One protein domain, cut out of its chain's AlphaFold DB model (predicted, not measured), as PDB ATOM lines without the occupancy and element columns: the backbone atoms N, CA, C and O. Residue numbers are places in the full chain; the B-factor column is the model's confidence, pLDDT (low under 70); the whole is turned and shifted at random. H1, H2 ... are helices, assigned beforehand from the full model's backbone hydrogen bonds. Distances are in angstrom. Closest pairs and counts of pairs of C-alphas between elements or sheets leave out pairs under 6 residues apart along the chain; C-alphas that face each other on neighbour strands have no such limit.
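AT A GLANCE: This is residues 9 to 53 of the 71 residues of an uncharacterized protein of Nocardia farcinica (UniProt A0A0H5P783). One long straight helix, H2, makes nearly the whole length of the model, and a short helix, H1, packs steeply on its first turns, like the short stroke of an L. A short loop of residues 20 to 25 joins the two, and the second part of H2, residues 37 to 53, sticks out as a bare arm. The printed part has 45 residues with two named helices, H1 then H2, and no named strand; the class is all helix. The whole is only just loose, close to extended, with a radius of gyration of the C-alphas of 13.8 A and spans of 44 by 16 by 16 A.

IN THESE COORDINATES: After Asp 9, H1 holds residues 10 to 19, from C-alpha 10 at (26.842, -3.074, -13.297) to C-alpha 19 at (31.983, -0.729, -0.217), a length of 14.2 A. H2 holds residues 26 to 53 and is 40.8 A long, from C-alpha 26 at (30.951, 5.659, -11.387) to C-alpha 53 at (62.771, -12.467, 6.638).

HOW THE PARTS SIT: H1 and H2 touch, with 6 pairs of C-alphas within 8 A. The closest C-alphas of the two are those of Gly 17 and Thr 29, 5.3 A apart. H2 touches H1 with residues 26 to 33 alone. Their lines stand at a steep tilt of 66 degrees, and they run the same way. The centres are 18.5 A apart. In both H1 and H2 every O i to N i+4 pair is within hydrogen-bond range.

THE WHOLE: The two C-alphas farthest apart are those of Gly 24 and Arg 53, at 43.7 A. Residues 37 to 53, which belong to H2, stand free. The printed part has no cut, and the link from H1 to H2, with 6 residues between them, is short. The mean pLDDT of the printed part is 91.3, and no printed residue is under 70.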
ATOM      1  N   ASP A   9      30.677  -4.752 -15.457       94.62
ATOM      2  CA  ASP A   9      29.517  -5.367 -14.817       94.62
ATOM      3  C   ASP A   9      28.881  -4.367 -13.835       94.62
ATOM      4  O   ASP A   9      29.525  -3.898 -12.890       94.62
ATOM      5  N   GLU A  10      27.614  -4.038 -14.077       93.94
ATOM      6  CA  GLU A  10      26.842  -3.074 -13.297       93.94
ATOM      7  C   GLU A  10      26.660  -3.520 -11.842       93.94
ATOM      8  O   GLU A  10      26.787  -2.706 -10.922       93.94
ATOM      9  N   ALA A  11      26.442  -4.816 -11.606       94.81
ATOM     10  CA  ALA A  11      26.277  -5.348 -10.259       94.81
ATOM     11  C   ALA A  11      27.593  -5.254  -9.479       94.81
ATOM     12  O   ALA A  11      27.610  -4.830  -8.318       94.81
ATOM     13  N   ALA A  12      28.712  -5.587 -10.127       94.31
ATOM     14  CA  ALA A  12      30.035  -5.444  -9.531       94.31
ATOM     15  C   ALA A  12      30.353  -3.977  -9.212       94.31
ATOM     16  O   ALA A  12      30.808  -3.667  -8.111       94.31
ATOM     17  N   LEU A  13      30.061  -3.064 -10.143       94.50
ATOM     18  CA  LEU A  13      30.273  -1.632  -9.957       94.50
ATOM     19  C   LEU A  13      29.441  -1.076  -8.791       94.50
ATOM     20  O   LEU A  13      29.964  -0.311  -7.978       94.50
ATOM     21  N   ALA A  14      28.176  -1.484  -8.673       94.75
ATOM     22  CA  ALA A  14      27.302  -1.079  -7.577       94.75
ATOM     23  C   ALA A  14      27.818  -1.575  -6.217       94.75
ATOM     24  O   ALA A  14      27.891  -0.796  -5.263       94.75
ATOM     25  N   MET A  15      28.239  -2.842  -6.131       95.88
ATOM     26  CA  MET A  15      28.812  -3.405  -4.902       95.88
ATOM     27  C   MET A  15      30.096  -2.685  -4.490       95.88
ATOM     28  O   MET A  15      30.243  -2.293  -3.333       95.88
ATOM     29  N   VAL A  16      31.016  -2.467  -5.432       95.75
ATOM     30  CA  VAL A  16      32.271  -1.753  -5.164       95.75
ATOM     31  C   VAL A  16      31.992  -0.312  -4.736       95.75
ATOM     32  O   VAL A  16      32.578   0.159  -3.764       95.75
ATOM     33  N   GLY A  17      31.051   0.373  -5.391       95.81
ATOM     34  CA  GLY A  17      30.631   1.722  -5.007       95.81
ATOM     35  C   GLY A  17      30.062   1.786  -3.589       95.81
ATOM     36  O   GLY A  17      30.382   2.710  -2.843       95.81
ATOM     37  N   ALA A  18      29.267   0.795  -3.180       95.94
ATOM     38  CA  ALA A  18      28.766   0.706  -1.811       95.94
ATOM     39  C   ALA A  18      29.903   0.488  -0.797       95.94
ATOM     40  O   ALA A  18      29.967   1.194   0.209       95.94
ATOM     41  N   LEU A  19      30.834  -0.430  -1.084       95.56
ATOM     42  CA  LEU A  19      31.983  -0.729  -0.217       95.56
ATOM     43  C   LEU A  19      32.929   0.465  -0.044       95.56
ATOM     44  O   LEU A  19      33.476   0.668   1.037       95.56
ATOM     45  N   LEU A  20      33.118   1.254  -1.102       94.56
ATOM     46  CA  LEU A  20      34.025   2.402  -1.116       94.56
ATOM     47  C   LEU A  20      33.339   3.729  -0.741       94.56
ATOM     48  O   LEU A  20      33.996   4.768  -0.735       94.56
ATOM     49  N   GLY A  21      32.029   3.733  -0.459       95.56
ATOM     50  CA  GLY A  21      31.270   4.958  -0.166       95.56
ATOM     51  C   GLY A  21      31.100   5.899  -1.371       95.56
ATOM     52  O   GLY A  21      30.828   7.091  -1.215       95.56
ATOM     53  N   THR A  22      31.262   5.381  -2.586       95.62
ATOM     54  CA  THR A  22      31.211   6.107  -3.869       95.62
ATOM     55  C   THR A  22      29.988   5.737  -4.714       95.62
ATOM     56  O   THR A  22      29.922   6.054  -5.898       95.62
ATOM     57  N   ALA A  23      28.975   5.108  -4.109       90.00
ATOM     58  CA  ALA A  23      27.734   4.722  -4.783       90.00
ATOM     59  C   ALA A  23      27.129   5.871  -5.617       90.00
ATOM     60  O   ALA A  23      27.053   7.016  -5.169       90.00
ATOM     61  N   GLY A  24      26.730   5.558  -6.853       85.50
ATOM     62  CA  GLY A  24      26.193   6.529  -7.816       85.50
ATOM     63  C   GLY A  24      27.233   7.422  -8.510       85.50
ATOM     64  O   GLY A  24      26.863   8.179  -9.402       85.50
ATOM     65  N   ARG A  25      28.525   7.333  -8.157       92.44
ATOM     66  CA  ARG A  25      29.615   8.132  -8.747       92.44
ATOM     67  C   ARG A  25      30.609   7.230  -9.480       92.44
ATOM     68  O   ARG A  25      31.724   7.027  -9.020       92.44
ATOM     69  N   THR A  26      30.204   6.690 -10.634       91.69
ATOM     70  CA  THR A  26      30.951   5.659 -11.387       91.69
ATOM     71  C   THR A  26      32.434   5.974 -11.583       91.69
ATOM     72  O   THR A  26      33.276   5.118 -11.322       91.69
ATOM     73  N   GLU A  27      32.774   7.191 -12.013       92.25
ATOM     74  CA  GLU A  27      34.173   7.581 -12.230       92.25
ATOM     75  C   GLU A  27      34.980   7.580 -10.924       92.25
ATOM     76  O   GLU A  27      36.093   7.055 -10.875       92.25
ATOM     77  N   GLU A  28      34.405   8.111  -9.844       94.25
ATOM     78  CA  GLU A  28      35.038   8.107  -8.525       94.25
ATOM     79  C   GLU A  28      35.187   6.686  -7.981       94.25
ATOM     80  O   GLU A  28      36.240   6.356  -7.441       94.25
ATOM     81  N   THR A  29      34.183   5.828  -8.180       95.56
ATOM     82  CA  THR A  29      34.235   4.410  -7.808       95.56
ATOM     83  C   THR A  29      35.387   3.700  -8.507       95.56
ATOM     84  O   THR A  29      36.174   3.019  -7.852       95.56
ATOM     85  N   VAL A  30      35.518   3.874  -9.827       94.06
ATOM     86  CA  VAL A  30      36.589   3.241 -10.610       94.06
ATOM     87  C   VAL A  30      37.957   3.759 -10.173       94.06
ATOM     88  O   VAL A  30      38.859   2.961  -9.916       94.06
ATOM     89  N   ASN A  31      38.118   5.073 -10.014       94.44
ATOM     90  CA  ASN A  31      39.380   5.659  -9.562       94.44
ATOM     91  C   ASN A  31      39.759   5.182  -8.151       94.44
ATOM     92  O   ASN A  31      40.897   4.769  -7.923       94.44
ATOM     93  N   ALA A  32      38.808   5.178  -7.215       95.50
ATOM     94  CA  ALA A  32      39.022   4.685  -5.859       95.50
ATOM     95  C   ALA A  32      39.393   3.193  -5.848       95.50
ATOM     96  O   ALA A  32      40.341   2.802  -5.168       95.50
ATOM     97  N   ALA A  33      38.718   2.371  -6.655       94.81
ATOM     98  CA  ALA A  33      39.021   0.949  -6.779       94.81
ATOM     99  C   ALA A  33      40.435   0.702  -7.331       94.81
ATOM    100  O   ALA A  33      41.170  -0.129  -6.798       94.81
ATOM    101  N   LEU A  34      40.862   1.456  -8.352       94.50
ATOM    102  CA  LEU A  34      42.224   1.368  -8.890       94.50
ATOM    103  C   LEU A  34      43.280   1.736  -7.838       94.50
ATOM    104  O   LEU A  34      44.309   1.063  -7.722       94.50
ATOM    105  N   HIS A  35      43.017   2.771  -7.039       95.88
ATOM    106  CA  HIS A  35      43.893   3.143  -5.933       95.88
ATOM    107  C   HIS A  35      43.955   2.063  -4.849       95.88
ATOM    108  O   HIS A  35      45.051   1.762  -4.366       95.88
ATOM    109  N   GLU A  36      42.827   1.434  -4.515       94.94
ATOM    110  CA  GLU A  36      42.779   0.367  -3.514       94.94
ATOM    111  C   GLU A  36      43.551  -0.877  -3.971       94.94
ATOM    112  O   GLU A  36      44.335  -1.428  -3.199       94.94
ATOM    113  N   VAL A  37      43.446  -1.264  -5.247       94.06
ATOM    114  CA  VAL A  37      44.247  -2.363  -5.817       94.06
ATOM    115  C   VAL A  37      45.744  -2.069  -5.696       94.06
ATOM    116  O   VAL A  37      46.518  -2.930  -5.268       94.06
ATOM    117  N   LEU A  38      46.180  -0.849  -6.023       94.56
ATOM    118  CA  LEU A  38      47.584  -0.457  -5.869       94.56
ATOM    119  C   LEU A  38      48.028  -0.486  -4.402       94.56
ATOM    120  O   LEU A  38      49.131  -0.954  -4.100       94.56
ATOM    121  N   ALA A  39      47.188  -0.006  -3.484       92.94
ATOM    122  CA  ALA A  39      47.469  -0.034  -2.054       92.94
ATOM    123  C   ALA A  39      47.578  -1.475  -1.534       92.94
ATOM    124  O   ALA A  39      48.546  -1.814  -0.851       92.94
ATOM    125  N   GLN A  40      46.651  -2.349  -1.926       92.75
ATOM    126  CA  GLN A  40      46.657  -3.762  -1.568       92.75
ATOM    127  C   GLN A  40      47.921  -4.464  -2.066       92.75
ATOM    128  O   GLN A  40      48.574  -5.159  -1.291       92.75
ATOM    129  N   ARG A  41      48.329  -4.237  -3.322       91.75
ATOM    130  CA  ARG A  41      49.572  -4.804  -3.874       91.75
ATOM    131  C   ARG A  41      50.806  -4.343  -3.098       91.75
ATOM    132  O   ARG A  41      51.676  -5.156  -2.801       91.75
ATOM    133  N   LYS A  42      50.868  -3.064  -2.712       92.19
ATOM    134  CA  LYS A  42      51.955  -2.540  -1.869       92.19
ATOM    135  C   LYS A  42      51.977  -3.201  -0.490       92.19
ATOM    136  O   LYS A  42      53.054  -3.580  -0.035       92.19
ATOM    137  N   ARG A  43      50.813  -3.369   0.153       90.75
ATOM    138  CA  ARG A  43      50.689  -4.056   1.453       90.75
ATOM    139  C   ARG A  43      51.138  -5.516   1.355       90.75
ATOM    140  O   ARG A  43      51.955  -5.943   2.164       90.75
ATOM    141  N   MET A  44      50.705  -6.239   0.322       90.00
ATOM    142  CA  MET A  44      51.122  -7.626   0.084       90.00
ATOM    143  C   MET A  44      52.631  -7.753  -0.121       90.00
ATOM    144  O   MET A  44      53.260  -8.579   0.528       90.00
ATOM    145  N   ALA A  45      53.242  -6.877  -0.921       85.75
ATOM    146  CA  ALA A  45      54.690  -6.896  -1.127       85.75
ATOM    147  C   ALA A  45      55.485  -6.622   0.166       85.75
ATOM    148  O   ALA A  45      56.612  -7.090   0.324       85.75
ATOM    149  N   VAL A  46      54.936  -5.838   1.101       88.56
ATOM    150  CA  VAL A  46      55.544  -5.648   2.429       88.56
ATOM    151  C   VAL A  46      55.445  -6.931   3.250       88.56
ATOM    152  O   VAL A  46      56.455  -7.345   3.818       88.56
ATOM    153  N   LEU A  47      54.268  -7.563   3.280       86.31
ATOM    154  CA  LEU A  47      54.049  -8.820   3.998       86.31
ATOM    155  C   LEU A  47      54.960  -9.928   3.468       86.31
ATOM    156  O   LEU A  47      55.657 -10.557   4.253       86.31
ATOM    157  N   GLU A  48      55.062 -10.090   2.149       80.81
ATOM    158  CA  GLU A  48      55.980 -11.043   1.516       80.81
ATOM    159  C   GLU A  48      57.431 -10.814   1.962       80.81
ATOM    160  O   GLU A  48      58.119 -11.755   2.354       80.81
ATOM    161  N   ARG A  49      57.900  -9.556   1.991       81.00
ATOM    162  CA  ARG A  49      59.250  -9.231   2.486       81.00
ATOM    163  C   ARG A  49      59.438  -9.573   3.964       81.00
ATOM    164  O   ARG A  49      60.533  -9.978   4.348       81.00
ATOM    165  N   MET A  50      58.416  -9.381   4.794       81.94
ATOM    166  CA  MET A  50      58.464  -9.739   6.214       81.94
ATOM    167  C   MET A  50      58.482 -11.259   6.407       81.94
ATOM    168  O   MET A  50      59.299 -11.754   7.175       81.94
ATOM    169  N   MET A  51      57.665 -11.996   5.656       78.62
ATOM    170  CA  MET A  51      57.602 -13.460   5.711       78.62
ATOM    171  C   MET A  51      58.903 -14.112   5.234       78.62
ATOM    172  O   MET A  51      59.415 -15.012   5.895       78.62
ATOM    173  N   VAL A  52      59.511 -13.597   4.157       77.50
ATOM    174  CA  VAL A  52      60.838 -14.046   3.696       77.50
ATOM    175  C   VAL A  52      61.898 -13.843   4.781       77.50
ATOM    176  O   VAL A  52      62.727 -14.723   4.998       77.50
ATOM    177  N   ARG A  53      61.864 -12.713   5.500       72.38
ATOM    178  CA  ARG A  53      62.771 -12.467   6.638       72.38
ATOM    179  C   ARG A  53      62.511 -13.406   7.819       72.38
ATOM    180  O   ARG A  53      63.453 -13.712   8.540       72.38
TER     181      ARG A  53